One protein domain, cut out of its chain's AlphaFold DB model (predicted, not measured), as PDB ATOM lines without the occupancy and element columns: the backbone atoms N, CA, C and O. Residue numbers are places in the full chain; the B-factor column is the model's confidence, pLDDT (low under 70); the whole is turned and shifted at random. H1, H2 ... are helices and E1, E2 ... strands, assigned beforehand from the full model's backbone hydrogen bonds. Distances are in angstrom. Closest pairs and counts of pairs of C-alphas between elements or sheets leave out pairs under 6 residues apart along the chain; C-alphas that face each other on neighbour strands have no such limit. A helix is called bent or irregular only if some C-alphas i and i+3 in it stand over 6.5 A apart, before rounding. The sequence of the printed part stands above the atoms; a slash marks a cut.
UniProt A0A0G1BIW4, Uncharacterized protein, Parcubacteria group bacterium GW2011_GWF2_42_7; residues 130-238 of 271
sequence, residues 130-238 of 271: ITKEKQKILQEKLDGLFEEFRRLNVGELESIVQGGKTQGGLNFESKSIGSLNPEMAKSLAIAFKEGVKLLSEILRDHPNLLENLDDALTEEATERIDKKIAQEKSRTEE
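What this domain is: This is residues 130 to 238 of the 271 residues of an uncharacterized protein of Parcubacteria group bacterium GW2011_GWF2_42_7 (UniProt A0A0G1BIW4). A small two-strand hairpin, E1 and E2, and the helices H2 and H3 gather round the later part of the long helix H1, while H4 packs on residues 135 to 142 of H1. The longer helix H5 packs on the beginning of H1 at a steep angle and runs on past it as an arm; residues 227 to 238, of which 227 to 237 belong to H5, stick out. The printed part has 109 residues, with named elements in the order H1, H2, E1, E2, H3, H4, H5; the class is mostly helix, and the sheet E1 - E2 is antiparallel. The whole is loose, with a radius of gyration of the C-alphas of 16.3 A and spans of 56 by 24 by 23 A.

Where its parts are: E1 is residues 172 to 174 and E2 residues 178 to 180. H1, residues 130 to 151, begins at C-alpha (99.850, 149.949, 160.401) and is 31.7 A long. H2 is residues 154 to 163, 14.2 A; H3 residues 182 to 193, 16.1 A; H4 residues 199 to 205. H5, residues 211 to 237, is 38.9 A long and ends at C-alpha (102.749, 130.247, 173.681). H5 is irregular, with C-alphas 212 and 215 7.8 A apart, and it has a kink of 31 degrees near residue 218.

How they stand to each other: E1 and E2 form a hairpin, antiparallel at 151 degrees; N 174 and O 178 are 2.9 A apart and N 180 and O 172 2.9 A, within hydrogen-bond range. The closest C-alphas of E1 and H1 are those of Ser 174 and Leu 145, 6.3 A apart. H1 is the hub. With residues 146 to 149 alone it only just touches H3, with 3 pairs of C-alphas within 8 A, the closest being Phe 146 and Phe 192 at 6.6 A; the two are about perpendicular at 76 degrees. H2 and H3 touch at a steep tilt of 49 degrees, opposite ways, with C-alphas 161 and 186 closest at 4.8 A. H4 touches residues 135 to 142 of H1 alone, about perpendicular at 81 degrees, with C-alphas 139 and 199 closest at 5.9 A. Residues 130 to 138 of H1 and 217 to 225 of H5 alone touch, at a steep tilt of 62 degrees, opposite ways; C-alphas 134 and 221 are closest at 5.2 A. H3 and H5 are apart. Every O i to N i+4 pair is within hydrogen-bond range in H1, H2, H3 and H4; in H5, 21 of 23 are.

The domain as a whole: The C-alphas of Gly 155 and Glu 237, the two farthest apart, are 56.4 A apart. Residues 227 to 238 stand free; the body without them spans 43 by 23 by 22 A. The printed part has no cut. The link from H2 to E1 is short, and the other links are tight. Mean pLDDT of the printed part is 87.6; residues 236 to 238 are under 70.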
ATOM      1  N   ILE A 130     100.322 148.667 159.864       91.81
ATOM      2  CA  ILE A 130      99.850 149.949 160.401       91.81
ATOM      3  C   ILE A 130      99.102 150.727 159.317       91.81
ATOM      4  O   ILE A 130      98.002 151.210 159.566       91.81
ATOM      5  N   THR A 131      99.634 150.794 158.096       89.56
ATOM      6  CA  THR A 131      98.993 151.514 156.983       89.56
ATOM      7  C   THR A 131      97.631 150.912 156.616       89.56
ATOM      8  O   THR A 131      96.653 151.641 156.439       89.56
ATOM      9  N   LYS A 132      97.532 149.578 156.546       90.88
ATOM     10  CA  LYS A 132      96.263 148.876 156.290       90.88
ATOM     11  C   LYS A 132      95.261 149.090 157.430       90.88
ATOM     12  O   LYS A 132      94.089 149.363 157.173       90.88
ATOM     13  N   GLU A 133      95.707 149.007 158.683       93.06
ATOM     14  CA  GLU A 133      94.840 149.226 159.846       93.06
ATOM     15  C   GLU A 133      94.368 150.681 159.929       93.06
ATOM     16  O   GLU A 133      93.204 150.927 160.230       93.06
ATOM     17  N   LYS A 134      95.223 151.643 159.574       90.31
ATOM     18  CA  LYS A 134      94.886 153.068 159.492       90.31
ATOM     19  C   LYS A 134      93.719 153.322 158.541       90.31
ATOM     20  O   LYS A 134      92.759 153.997 158.907       90.31
ATOM     21  N   GLN A 135      93.763 152.734 157.342       88.88
ATOM     22  CA  GLN A 135      92.663 152.818 156.374       88.88
ATOM     23  C   GLN A 135      91.381 152.185 156.921       88.88
ATOM     24  O   GLN A 135      90.296 152.740 156.750       88.88
ATOM     25  N   LYS A 136      91.502 151.054 157.623       92.00
ATOM     26  CA  LYS A 136      90.364 150.385 158.255       92.00
ATOM     27  C   LYS A 136      89.719 151.250 159.342       92.00
ATOM     28  O   LYS A 136      88.507 151.432 159.317       92.00
ATOM     29  N   ILE A 137      90.510 151.813 160.255       91.50
ATOM     30  CA  ILE A 137      90.025 152.717 161.310       91.50
ATOM     31  C   ILE A 137      89.349 153.935 160.687       91.50
ATOM     32  O   ILE A 137      88.278 154.343 161.130       91.50
ATOM     33  N   LEU A 138      89.948 154.517 159.648       90.19
ATOM     34  CA  LEU A 138      89.359 155.671 158.985       90.19
ATOM     35  C   LEU A 138      88.011 155.326 158.337       90.19
ATOM     36  O   LEU A 138      87.062 156.090 158.493       90.19
ATOM     37  N   GLN A 139      87.891 154.168 157.684       91.25
ATOM     38  CA  GLN A 139      86.600 153.696 157.176       91.25
ATOM     39  C   GLN A 139      85.580 153.518 158.314       91.25
ATOM     40  O   GLN A 139      84.468 154.019 158.198       91.25
ATOM     41  N   GLU A 140      85.960 152.895 159.438       93.12
ATOM     42  CA  GLU A 140      85.088 152.745 160.618       93.12
ATOM     43  C   GLU A 140      84.602 154.109 161.150       93.12
ATOM     44  O   GLU A 140      83.426 154.273 161.492       93.12
ATOM     45  N   LYS A 141      85.490 155.112 161.193       91.94
ATOM     46  CA  LYS A 141      85.152 156.474 161.633       91.94
ATOM     47  C   LYS A 141      84.219 157.184 160.653       91.94
ATOM     48  O   LYS A 141      83.287 157.856 161.096       91.94
ATOM     49  N   LEU A 142      84.438 157.023 159.348       91.38
ATOM     50  CA  LEU A 142      83.567 157.576 158.308       91.38
ATOM     51  C   LEU A 142      82.184 156.929 158.311       91.38
ATOM     52  O   LEU A 142      81.184 157.637 158.208       91.38
ATOM     53  N   ASP A 143      82.108 155.612 158.493       92.81
ATOM     54  CA  ASP A 143      80.834 154.904 158.606       92.81
ATOM     55  C   ASP A 143      80.028 155.442 159.797       92.81
ATOM     56  O   ASP A 143      78.847 155.771 159.655       92.81
ATOM     57  N   GLY A 144      80.679 155.618 160.953       93.88
ATOM     58  CA  GLY A 144      80.067 156.229 162.134       93.88
ATOM     59  C   GLY A 144      79.589 157.664 161.895       93.88
ATOM     60  O   GLY A 144      78.442 157.989 162.208       93.88
ATOM     61  N   LEU A 145      80.417 158.498 161.258       93.56
ATOM     62  CA  LEU A 145      80.051 159.860 160.861       93.56
ATOM     63  C   LEU A 145      78.833 159.880 159.925       93.56
ATOM     64  O   LEU A 145      77.936 160.708 160.069       93.56
ATOM     65  N   PHE A 146      78.764 158.963 158.963       93.81
ATOM     66  CA  PHE A 146      77.645 158.902 158.028       93.81
ATOM     67  C   PHE A 146      76.356 158.415 158.690       93.81
ATOM     68  O   PHE A 146      75.274 158.863 158.304       93.81
ATOM     69  N   GLU A 147      76.431 157.559 159.710       94.69
ATOM     70  CA  GLU A 147      75.269 157.274 160.557       94.69
ATOM     71  C   GLU A 147      74.827 158.503 161.364       94.69
ATOM     72  O   GLU A 147      73.630 158.691 161.581       94.69
ATOM     73  N   GLU A 148      75.754 159.369 161.784       94.25
ATOM     74  CA  GLU A 148      75.412 160.644 162.426       94.25
ATOM     75  C   GLU A 148      74.719 161.593 161.444       94.25
ATOM     76  O   GLU A 148      73.655 162.117 161.770       94.25
ATOM     77  N   PHE A 149      75.226 161.735 160.214       93.94
ATOM     78  CA  PHE A 149      74.569 162.529 159.171       93.94
ATOM     79  C   PHE A 149      73.170 162.019 158.817       93.94
ATOM     80  O   PHE A 149      72.267 162.830 158.623       93.94
ATOM     81  N   ARG A 150      72.941 160.698 158.801       93.00
ATOM     82  CA  ARG A 150      71.591 160.128 158.602       93.00
ATOM     83  C   ARG A 150      70.603 160.506 159.702       93.00
ATOM     84  O   ARG A 150      69.401 160.481 159.456       93.00
ATOM     85  N   ARG A 151      71.090 160.786 160.913       94.25
ATOM     86  CA  ARG A 151      70.258 161.157 162.069       94.25
ATOM     87  C   ARG A 151      69.977 162.654 162.141       94.25
ATOM     88  O   ARG A 151      69.084 163.042 162.891       94.25
ATOM     89  N   LEU A 152      70.725 163.472 161.401       92.56
ATOM     90  CA  LEU A 152      70.477 164.907 161.320       92.56
ATOM     91  C   LEU A 152      69.151 165.187 160.624       92.56
ATOM     92  O   LEU A 152      68.704 164.443 159.747       92.56
ATOM     93  N   ASN A 153      68.539 166.310 160.989       91.81
ATOM     94  CA  ASN A 153      67.436 166.816 160.192       91.81
ATOM     95  C   ASN A 153      67.962 167.396 158.862       91.81
ATOM     96  O   ASN A 153      69.129 167.768 158.730       91.81
ATOM     97  N   VAL A 154      67.083 167.469 157.859       90.81
ATOM     98  CA  VAL A 154      67.449 167.890 156.495       90.81
ATOM     99  C   VAL A 154      68.101 169.281 156.483       90.81
ATOM    100  O   VAL A 154      69.131 169.465 155.839       90.81
ATOM    101  N   GLY A 155      67.580 170.224 157.274       90.81
ATOM    102  CA  GLY A 155      68.110 171.588 157.333       90.81
ATOM    103  C   GLY A 155      69.480 171.702 158.016       90.81
ATOM    104  O   GLY A 155      70.268 172.587 157.671       90.81
ATOM    105  N   GLU A 156      69.782 170.845 158.992       91.94
ATOM    106  CA  GLU A 156      71.096 170.758 159.638       91.94
ATOM    107  C   GLU A 156      72.131 170.204 158.668       91.94
ATOM    108  O   GLU A 156      73.194 170.805 158.501       91.94
ATOM    109  N   LEU A 157      71.795 169.111 157.979       93.06
ATOM    110  CA  LEU A 157      72.662 168.531 156.961       93.06
ATOM    111  C   LEU A 157      72.932 169.536 155.832       93.06
ATOM    112  O   LEU A 157      74.074 169.705 155.416       93.06
ATOM    113  N   GLU A 158      71.910 170.256 155.369       93.94
ATOM    114  CA  GLU A 158      72.054 171.280 154.330       93.94
ATOM    115  C   GLU A 158      72.939 172.450 154.765       93.94
ATOM    116  O   GLU A 158      73.731 172.944 153.962       93.94
ATOM    117  N   SER A 159      72.875 172.843 156.038       94.38
ATOM    118  CA  SER A 159      73.762 173.876 156.590       94.38
ATOM    119  C   SER A 159      75.228 173.435 156.559       94.38
ATOM    120  O   SER A 159      76.104 174.209 156.158       94.38
ATOM    121  N   ILE A 160      75.494 172.165 156.883       94.88
ATOM    122  CA  ILE A 160      76.842 171.585 156.823       94.88
ATOM    123  C   ILE A 160      77.310 171.463 155.366       94.88
ATOM    124  O   ILE A 160      78.431 171.855 155.051       94.88
ATOM    125  N   VAL A 161      76.449 171.015 154.448       92.75
ATOM    126  CA  VAL A 161      76.766 170.923 153.009       92.75
ATOM    127  C   VAL A 161      77.095 172.296 152.406       92.75
ATOM    128  O   VAL A 161      77.964 172.408 151.542       92.75
ATOM    129  N   GLN A 162      76.424 173.365 152.837       92.88
ATOM    130  CA  GLN A 162      76.655 174.703 152.288       92.88
ATOM    131  C   GLN A 162      77.882 175.384 152.904       92.88
ATOM    132  O   GLN A 162      78.735 175.904 152.171       92.88
ATOM    133  N   GLY A 163      77.979 175.368 154.236       89.69
ATOM    134  CA  GLY A 163      78.926 176.187 154.996       89.69
ATOM    135  C   GLY A 163      79.868 175.425 155.926       89.69
ATOM    136  O   GLY A 163      80.670 176.063 156.604       89.69
ATOM    137  N   GLY A 164      79.778 174.094 155.995       90.81
ATOM    138  CA  GLY A 164      80.609 173.275 156.882       90.81
ATOM    139  C   GLY A 164      80.261 173.387 158.364       90.81
ATOM    140  O   GLY A 164      81.019 172.942 159.220       90.81
ATOM    141  N   LYS A 165      79.139 174.030 158.686       92.94
ATOM    142  CA  LYS A 165      78.746 174.377 160.050       92.94
ATOM    143  C   LYS A 165      77.310 173.963 160.308       92.94
ATOM    144  O   LYS A 165      76.500 173.869 159.388       92.94
ATOM    145  N   THR A 166      76.992 173.744 161.575       91.25
ATOM    146  CA  THR A 166      75.611 173.523 162.007       91.25
ATOM    147  C   THR A 166      74.782 174.800 161.825       91.25
ATOM    148  O   THR A 166      75.330 175.889 161.639       91.25
ATOM    149  N   GLN A 167      73.452 174.702 161.926       88.38
ATOM    150  CA  GLN A 167      72.558 175.870 161.855       88.38
ATOM    151  C   GLN A 167      72.889 176.955 162.895       88.38
ATOM    152  O   GLN A 167      72.653 178.136 162.653       88.38
ATOM    153  N   GLY A 168      73.485 176.572 164.029       86.31
ATOM    154  CA  GLY A 168      73.969 177.496 165.056       86.31
ATOM    155  C   GLY A 168      75.309 178.171 164.735       86.31
ATOM    156  O   GLY A 168      75.825 178.910 165.569       86.31
ATOM    157  N   GLY A 169      75.908 177.910 163.568       88.81
ATOM    158  CA  GLY A 169      77.203 178.463 163.162       88.81
ATOM    159  C   GLY A 169      78.418 177.823 163.847       88.81
ATOM    160  O   GLY A 169      79.534 178.334 163.707       88.81
ATOM    161  N   LEU A 170      78.216 176.715 164.565       91.00
ATOM    162  CA  LEU A 170      79.271 175.954 165.236       91.00
ATOM    163  C   LEU A 170      79.866 174.896 164.303       91.00
ATOM    164  O   LEU A 170      79.214 174.445 163.357       91.00
ATOM    165  N   ASN A 171      81.099 174.485 164.595       91.81
ATOM    166  CA  ASN A 171      81.714 173.331 163.944       91.81
ATOM    167  C   ASN A 171      80.894 172.071 164.235       91.81
ATOM    168  O   ASN A 171      80.273 171.952 165.293       91.81
ATOM    169  N   PHE A 172      80.880 171.140 163.286       91.88
ATOM    170  CA  PHE A 172      80.206 169.867 163.490       91.88
ATOM    171  C   PHE A 172      81.025 168.991 164.443       91.88
ATOM    172  O   PHE A 172      82.218 168.785 164.224       91.88
ATOM    173  N   GLU A 173      80.388 168.469 165.486       92.00
ATOM    174  CA  GLU A 173      81.009 167.538 166.427       92.00
ATOM    175  C   GLU A 173      80.520 166.121 166.153       92.00
ATOM    176  O   GLU A 173      79.338 165.812 166.311       92.00
ATOM    177  N   SER A 174      81.452 165.258 165.764       91.56
ATOM    178  CA  SER A 174      81.217 163.835 165.586       91.56
ATOM    179  C   SER A 174      81.714 163.050 166.789       91.56
ATOM    180  O   SER A 174      82.791 163.325 167.321       91.56
ATOM    181  N   LYS A 175      80.984 162.004 167.181       91.31
ATOM    182  CA  LYS A 175      81.465 161.067 168.207       91.31
ATOM    183  C   LYS A 175      82.554 160.152 167.661       91.31
ATOM    184  O   LYS A 175      83.390 159.688 168.429       91.31
ATOM    185  N   SER A 176      82.531 159.880 166.358       87.94
ATOM    186  CA  SER A 176      83.463 158.964 165.698       87.94
ATOM    187  C   SER A 176      84.788 159.625 165.323       87.94
ATOM    188  O   SER A 176      85.830 158.980 165.407       87.94
ATOM    189  N   ILE A 177      84.760 160.896 164.910       87.69
ATOM    190  CA  ILE A 177      85.944 161.589 164.374       87.69
ATOM    191  C   ILE A 177      86.285 162.900 165.104       87.69
ATOM    192  O   ILE A 177      87.312 163.508 164.824       87.69
ATOM    193  N   GLY A 178      85.474 163.309 166.083       87.75
ATOM    194  CA  GLY A 178      85.684 164.530 166.859       87.75
ATOM    195  C   GLY A 178      85.137 165.786 166.177       87.75
ATOM    196  O   GLY A 178      84.235 165.726 165.339       87.75
ATOM    197  N   SER A 179      85.659 166.949 166.571       89.38
ATOM    198  CA  SER A 179      85.262 168.228 165.977       89.38
ATOM    199  C   SER A 179      85.853 168.367 164.577       89.38
ATOM    200  O   SER A 179      87.072 168.358 164.401       89.38
ATOM    201  N   LEU A 180      84.986 168.514 163.580       88.94
ATOM    202  CA  LEU A 180      85.380 168.714 162.196       88.94
ATOM    203  C   LEU A 180      85.518 170.201 161.895       88.94
ATOM    204  O   LEU A 180      84.626 171.005 162.187       88.94
ATOM    205  N   ASN A 181      86.618 170.570 161.243       90.00
ATOM    206  CA  ASN A 181      86.719 171.899 160.661       90.00
ATOM    207  C   ASN A 181      85.664 172.070 159.538       90.00
ATOM    208  O   ASN A 181      85.207 171.076 158.961       90.00
ATOM    209  N   PRO A 182      85.262 173.311 159.207       91.06
ATOM    210  CA  PRO A 182      84.182 173.529 158.249       91.06
ATOM    211  C   PRO A 182      84.438 172.950 156.854       91.06
ATOM    212  O   PRO A 182      83.527 172.396 156.244       91.06
ATOM    213  N   GLU A 183      85.664 173.035 156.341       88.94
ATOM    214  CA  GLU A 183      85.983 172.494 155.014       88.94
ATOM    215  C   GLU A 183      85.824 170.972 154.966       88.94
ATOM    216  O   GLU A 183      85.225 170.433 154.032       88.94
ATOM    217  N   MET A 184      86.288 170.282 156.006       87.75
ATOM    218  CA  MET A 184      86.181 168.836 156.143       87.75
ATOM    219  C   MET A 184      84.733 168.392 156.336       87.75
ATOM    220  O   MET A 184      84.266 167.502 155.629       87.75
ATOM    221  N   ALA A 185      84.001 169.045 157.244       91.12
ATOM    222  CA  ALA A 185      82.592 168.751 157.489       91.12
ATOM    223  C   ALA A 185      81.758 168.917 156.212       91.12
ATOM    224  O   ALA A 185      80.952 168.049 155.878       91.12
ATOM    225  N   LYS A 186      82.002 169.999 155.461       91.00
ATOM    226  CA  LYS A 186      81.360 170.254 154.171       91.00
ATOM    227  C   LYS A 186      81.671 169.161 153.153       91.00
ATOM    228  O   LYS A 186      80.751 168.626 152.544       91.00
ATOM    229  N   SER A 187      82.949 168.830 152.987       89.44
ATOM    230  CA  SER A 187      83.403 167.838 152.004       89.44
ATOM    231  C   SER A 187      82.802 166.457 152.284       89.44
ATOM    232  O   SER A 187      82.219 165.834 151.401       89.44
ATOM    233  N   LEU A 188      82.832 166.022 153.547       90.94
ATOM    234  CA  LEU A 188      82.253 164.745 153.968       90.94
ATOM    235  C   LEU A 188      80.724 164.726 153.854       90.94
ATOM    236  O   LEU A 188      80.154 163.699 153.489       90.94
ATOM    237  N   ALA A 189      80.047 165.844 154.126       91.94
ATOM    238  CA  ALA A 189      78.597 165.941 153.964       91.94
ATOM    239  C   ALA A 189      78.169 165.917 152.485       91.94
ATOM    240  O   ALA A 189      77.124 165.350 152.164       91.94
ATOM    241  N   ILE A 190      78.975 166.492 151.580       90.19
ATOM    242  CA  ILE A 190      78.770 166.386 150.128       90.19
ATOM    243  C   ILE A 190      78.938 164.932 149.684       90.19
ATOM    244  O   ILE A 190      78.000 164.381 149.110       90.19
ATOM    245  N   ALA A 191      80.055 164.286 150.037       89.88
ATOM    246  CA  ALA A 191      80.304 162.879 149.712       89.88
ATOM    247  C   ALA A 191      79.164 161.968 150.209       89.88
ATOM    248  O   ALA A 191      78.647 161.131 149.468       89.88
ATOM    249  N   PHE A 192      78.693 162.201 151.438       91.44
ATOM    250  CA  PHE A 192      77.538 161.507 151.998       91.44
ATOM    251  C   PHE A 192      76.256 161.725 151.181       91.44
ATOM    252  O   PHE A 192      75.551 160.761 150.873       91.44
ATOM    253  N   LYS A 193      75.948 162.976 150.810       89.69
ATOM    254  CA  LYS A 193      74.760 163.329 150.013       89.69
ATOM    255  C   LYS A 193      74.800 162.710 148.615       89.69
ATOM    256  O   LYS A 193      73.757 162.340 148.083       89.69
ATOM    257  N   GLU A 194      75.991 162.582 148.044       89.56
ATOM    258  CA  GLU A 194      76.240 161.929 146.756       89.56
ATOM    259  C   GLU A 194      76.231 160.393 146.853       89.56
ATOM    260  O   GLU A 194      76.250 159.705 145.836       89.56
ATOM    261  N   GLY A 195      76.132 159.840 148.067       85.88
ATOM    262  CA  GLY A 195      76.079 158.400 148.306       85.88
ATOM    263  C   GLY A 195      77.444 157.708 148.263       85.88
ATOM    264  O   GLY A 195      77.489 156.477 148.252       85.88
ATOM    265  N   VAL A 196      78.538 158.473 148.276       86.75
ATOM    266  CA  VAL A 196      79.912 157.967 148.304       86.75
ATOM    267  C   VAL A 196      80.206 157.431 149.703       86.75
ATOM    268  O   VAL A 196      80.209 158.180 150.677       86.75
ATOM    269  N   LYS A 197      80.425 156.118 149.817       78.31
ATOM    270  CA  LYS A 197      80.683 155.435 151.103       78.31
ATOM    271  C   LYS A 197      82.090 154.866 151.225       78.31
ATOM    272  O   LYS A 197      82.539 154.588 152.332       78.31
ATOM    273  N   LEU A 198      82.771 154.664 150.101       82.12
ATOM    274  CA  LEU A 198      84.090 154.049 150.079       82.12
ATOM    275  C   LEU A 198      85.165 155.095 150.359       82.12
ATOM    276  O   LEU A 198      85.248 156.106 149.662       82.12
ATOM    277  N   LEU A 199      86.041 154.805 151.322       82.94
ATOM    278  CA  LEU A 199      87.177 155.661 151.649       82.94
ATOM    279  C   LEU A 199      88.024 155.987 150.412       82.94
ATOM    280  O   LEU A 199      88.410 157.133 150.225       82.94
ATOM    281  N   SER A 200      88.278 155.016 149.533       83.31
ATOM    282  CA  SER A 200      89.067 155.230 148.312       83.31
ATOM    283  C   SER A 200      88.467 156.280 147.373       83.31
ATOM    284  O   SER A 200      89.206 157.000 146.710       83.31
ATOM    285  N   GLU A 201      87.139 156.376 147.312       84.25
ATOM    286  CA  GLU A 201      86.444 157.370 146.490       84.25
ATOM    287  C   GLU A 201      86.485 158.746 147.163       84.25
ATOM    288  O   GLU A 201      86.808 159.736 146.515       84.25
ATOM    289  N   ILE A 202      86.287 158.789 148.485       82.44
ATOM    290  CA  ILE A 202      86.379 160.023 149.280       82.44
ATOM    291  C   ILE A 202      87.790 160.620 149.204       82.44
ATOM    292  O   ILE A 202      87.936 161.822 149.016       82.44
ATOM    293  N   LEU A 203      88.836 159.796 149.305       81.50
ATOM    294  CA  LEU A 203      90.227 160.253 149.234       81.50
ATOM    295  C   LEU A 203      90.652 160.690 147.832       81.50
ATOM    296  O   LEU A 203      91.560 161.507 147.708       81.50
ATOM    297  N   ARG A 204      90.013 160.169 146.779       82.62
ATOM    298  CA  ARG A 204      90.254 160.636 145.408       82.62
ATOM    299  C   ARG A 204      89.787 162.079 145.240       82.62
ATOM    300  O   ARG A 204      90.495 162.880 144.636       82.62
ATOM    301  N   ASP A 205      88.616 162.388 145.784       76.38
ATOM    302  CA  ASP A 205      87.990 163.697 145.621       76.38
ATOM    303  C   ASP A 205      88.475 164.683 146.714       76.38
ATOM    304  O   ASP A 205      88.490 165.898 146.505       76.38
ATOM    305  N   HIS A 206      88.980 164.160 147.843       73.50
ATOM    306  CA  HIS A 206      89.498 164.915 148.990       73.50
ATOM    307  C   HIS A 206      90.759 164.271 149.621       73.50
ATOM    308  O   HIS A 206      90.692 163.716 150.723       73.50
ATOM    309  N   PRO A 207      91.943 164.375 148.985       73.75
ATOM    310  CA  PRO A 207      93.170 163.716 149.456       73.75
ATOM    311  C   PRO A 207      93.672 164.232 150.815       73.75
ATOM    312  O   PRO A 207      94.195 163.465 151.622       73.75
ATOM    313  N   ASN A 208      93.434 165.510 151.121       72.69
ATOM    314  CA  ASN A 208      93.904 166.163 152.352       72.69
ATOM    315  C   ASN A 208      93.110 165.742 153.607       72.69
ATOM    316  O   ASN A 208      93.385 166.203 154.717       72.69
ATOM    317  N   LEU A 209      92.092 164.889 153.449       72.12
ATOM    318  CA  LEU A 209      91.313 164.365 154.567       72.12
ATOM    319  C   LEU A 209      92.191 163.546 155.527       72.12
ATOM    320  O   LEU A 209      92.003 163.615 156.740       72.12
ATOM    321  N   LEU A 210      93.163 162.809 154.980       70.12
ATOM    322  CA  LEU A 210      94.092 161.983 155.751       70.12
ATOM    323  C   LEU A 210      95.054 162.812 156.595       70.12
ATOM    324  O   LEU A 210      95.244 162.485 157.758       70.12
ATOM    325  N   GLU A 211      95.609 163.891 156.040       75.75
ATOM    326  CA  GLU A 211      96.650 164.692 156.701       75.75
ATOM    327  C   GLU A 211      96.197 165.234 158.062       75.75
ATOM    328  O   GLU A 211      96.956 165.240 159.023       75.75
ATOM    329  N   ASN A 212      94.928 165.632 158.174       71.81
ATOM    330  CA  ASN A 212      94.380 166.198 159.411       71.81
ATOM    331  C   ASN A 212      94.097 165.153 160.500       71.81
ATOM    332  O   ASN A 212      93.860 165.510 161.653       71.81
ATOM    333  N   LEU A 213      94.058 163.875 160.132       80.75
ATOM    334  CA  LEU A 213      93.761 162.761 161.029       80.75
ATOM    335  C   LEU A 213      94.970 161.834 161.184       80.75
ATOM    336  O   LEU A 213      94.878 160.821 161.874       80.75
ATOM    337  N   ASP A 214      96.080 162.163 160.524       82.31
ATOM    338  CA  ASP A 214      97.181 161.250 160.268       82.31
ATOM    339  C   ASP A 214      97.812 160.749 161.563       82.31
ATOM    340  O   ASP A 214      97.911 159.537 161.765       82.31
ATOM    341  N   ASP A 215      98.130 161.672 162.469       84.12
ATOM    342  CA  ASP A 215      98.754 161.380 163.760       84.12
ATOM    343  C   ASP A 215      97.848 160.500 164.632       84.12
ATOM    344  O   ASP A 215      98.248 159.414 165.054       84.12
ATOM    345  N   ALA A 216      96.589 160.911 164.822       86.19
ATOM    346  CA  ALA A 216      95.626 160.190 165.656       86.19
ATOM    347  C   ALA A 216      95.300 158.792 165.102       86.19
ATOM    348  O   ALA A 216      95.141 157.835 165.858       86.19
ATOM    349  N   LEU A 217      95.197 158.655 163.776       88.31
ATOM    350  CA  LEU A 217      94.980 157.357 163.141       88.31
ATOM    351  C   LEU A 217      96.231 156.474 163.209       88.31
ATOM    352  O   LEU A 217      96.094 155.259 163.312       88.31
ATOM    353  N   THR A 218      97.430 157.056 163.136       89.44
ATOM    354  CA  THR A 218      98.694 156.312 163.236       89.44
ATOM    355  C   THR A 218      98.894 155.761 164.641       89.44
ATOM    356  O   THR A 218      99.248 154.589 164.780       89.44
ATOM    357  N   GLU A 219      98.619 156.558 165.673       90.56
ATOM    358  CA  GLU A 219      98.663 156.119 167.071       90.56
ATOM    359  C   GLU A 219      97.672 154.971 167.314       90.56
ATOM    360  O   GLU A 219      98.076 153.874 167.700       90.56
ATOM    361  N   GLU A 220      96.396 155.161 166.957       91.69
ATOM    362  CA  GLU A 220      95.358 154.139 167.138       91.69
ATOM    363  C   GLU A 220      95.652 152.857 166.331       91.69
ATOM    364  O   GLU A 220      95.465 151.741 166.828       91.69
ATOM    365  N   ALA A 221      96.143 152.986 165.093       93.56
ATOM    366  CA  ALA A 221      96.550 151.844 164.273       93.56
ATOM    367  C   ALA A 221      97.713 151.080 164.909       93.56
ATOM    368  O   ALA A 221      97.679 149.848 164.959       93.56
ATOM    369  N   THR A 222      98.714 151.797 165.426       91.69
ATOM    370  CA  THR A 222      99.875 151.198 166.093       91.69
ATOM    371  C   THR A 222      99.440 150.415 167.327       91.69
ATOM    372  O   THR A 222      99.782 149.241 167.446       91.69
ATOM    373  N   GLU A 223      98.599 150.994 168.185       92.69
ATOM    374  CA  GLU A 223      98.082 150.309 169.376       92.69
ATOM    375  C   GLU A 223      97.274 149.050 169.033       92.69
ATOM    376  O   GLU A 223      97.447 147.996 169.656       92.69
ATOM    377  N   ARG A 224      96.390 149.124 168.025       92.88
ATOM    378  CA  ARG A 224      95.591 147.966 167.595       92.88
ATOM    379  C   ARG A 224      96.468 146.853 167.025       92.88
ATOM    380  O   ARG A 224      96.197 145.683 167.301       92.88
ATOM    381  N   ILE A 225      97.493 147.191 166.241       92.38
ATOM    382  CA  ILE A 225      98.442 146.215 165.691       92.38
ATOM    383  C   ILE A 225      99.296 145.603 166.803       92.38
ATOM    384  O   ILE A 225      99.377 144.378 166.884       92.38
ATOM    385  N   ASP A 226      99.845 146.410 167.709       91.81
ATOM    386  CA  ASP A 226     100.667 145.920 168.817       91.81
ATOM    387  C   ASP A 226      99.869 144.983 169.731       91.81
ATOM    388  O   ASP A 226     100.349 143.910 170.108       91.81
ATOM    389  N   LYS A 227      98.602 145.315 170.002       92.25
ATOM    390  CA  LYS A 227      97.691 144.441 170.746       92.25
ATOM    391  C   LYS A 227      97.402 143.128 170.013       92.25
ATOM    392  O   LYS A 227      97.371 142.082 170.660       92.25
ATOM    393  N   LYS A 228      97.195 143.158 168.688       90.38
ATOM    394  CA  LYS A 228      96.990 141.942 167.877       90.38
ATOM    395  C   LYS A 228      98.226 141.046 167.905       90.38
ATOM    396  O   LYS A 228      98.085 139.858 168.175       90.38
ATOM    397  N   ILE A 229      99.415 141.618 167.710       87.75
ATOM    398  CA  ILE A 229     100.687 140.884 167.744       87.75
ATOM    399  C   ILE A 229     100.912 140.267 169.131       87.75
ATOM    400  O   ILE A 229     101.283 139.099 169.232       87.75
ATOM    401  N   ALA A 230     100.662 141.016 170.209       89.00
ATOM    402  CA  ALA A 230     100.792 140.500 171.571       89.00
ATOM    403  C   ALA A 230      99.815 139.345 171.854       89.00
ATOM    404  O   ALA A 230     100.206 138.336 172.436       89.00
ATOM    405  N   GLN A 231      98.562 139.466 171.404       88.00
ATOM    406  CA  GLN A 231      97.545 138.426 171.575       88.00
ATOM    407  C   GLN A 231      97.835 137.169 170.743       88.00
ATOM    408  O   GLN A 231      97.508 136.058 171.158       88.00
ATOM    409  N   GLU A 232      98.411 137.325 169.553       82.56
ATOM    410  CA  GLU A 232      98.801 136.195 168.714       82.56
ATOM    411  C   GLU A 232      99.984 135.444 169.332       82.56
ATOM    412  O   GLU A 232      99.900 134.227 169.478       82.56
ATOM    413  N   LYS A 233     100.996 136.171 169.833       82.12
ATOM    414  CA  LYS A 233     102.126 135.594 170.581       82.12
ATOM    415  C   LYS A 233     101.666 134.801 171.803       82.12
ATOM    416  O   LYS A 233     102.062 133.646 171.949       82.12
ATOM    417  N   SER A 234     100.768 135.363 172.618       78.94
ATOM    418  CA  SER A 234     100.248 134.666 173.801       78.94
ATOM    419  C   SER A 234      99.435 133.417 173.440       78.94
ATOM    420  O   SER A 234      99.494 132.420 174.147       78.94
ATOM    421  N   ARG A 235      98.704 133.429 172.314       74.62
ATOM    422  CA  ARG A 235      97.965 132.251 171.825       74.62
ATOM    423  C   ARG A 235      98.880 131.143 171.309       74.62
ATOM    424  O   ARG A 235      98.551 129.975 171.485       74.62
ATOM    425  N   THR A 236      99.998 131.481 170.669       68.25
ATOM    426  CA  THR A 236     101.002 130.489 170.251       68.25
ATOM    427  C   THR A 236     101.782 129.913 171.431       68.25
ATOM    428  O   THR A 236     102.031 128.713 171.443       68.25
ATOM    429  N   GLU A 237     102.090 130.718 172.451       61.59
ATOM    430  CA  GLU A 237     102.749 130.247 173.681       61.59
ATOM    431  C   GLU A 237     101.818 129.356 174.533       61.59
ATOM    432  O   GLU A 237     102.264 128.362 175.103       61.59
ATOM    433  N   GLU A 238     100.508 129.626 174.552       56.59
ATOM    434  CA  GLU A 238      99.503 128.760 175.196       56.59
ATOM    435  C   GLU A 238      99.161 127.487 174.390       56.59
ATOM    436  O   GLU A 238      98.551 126.563 174.934       56.59
TER     437      GLU A 238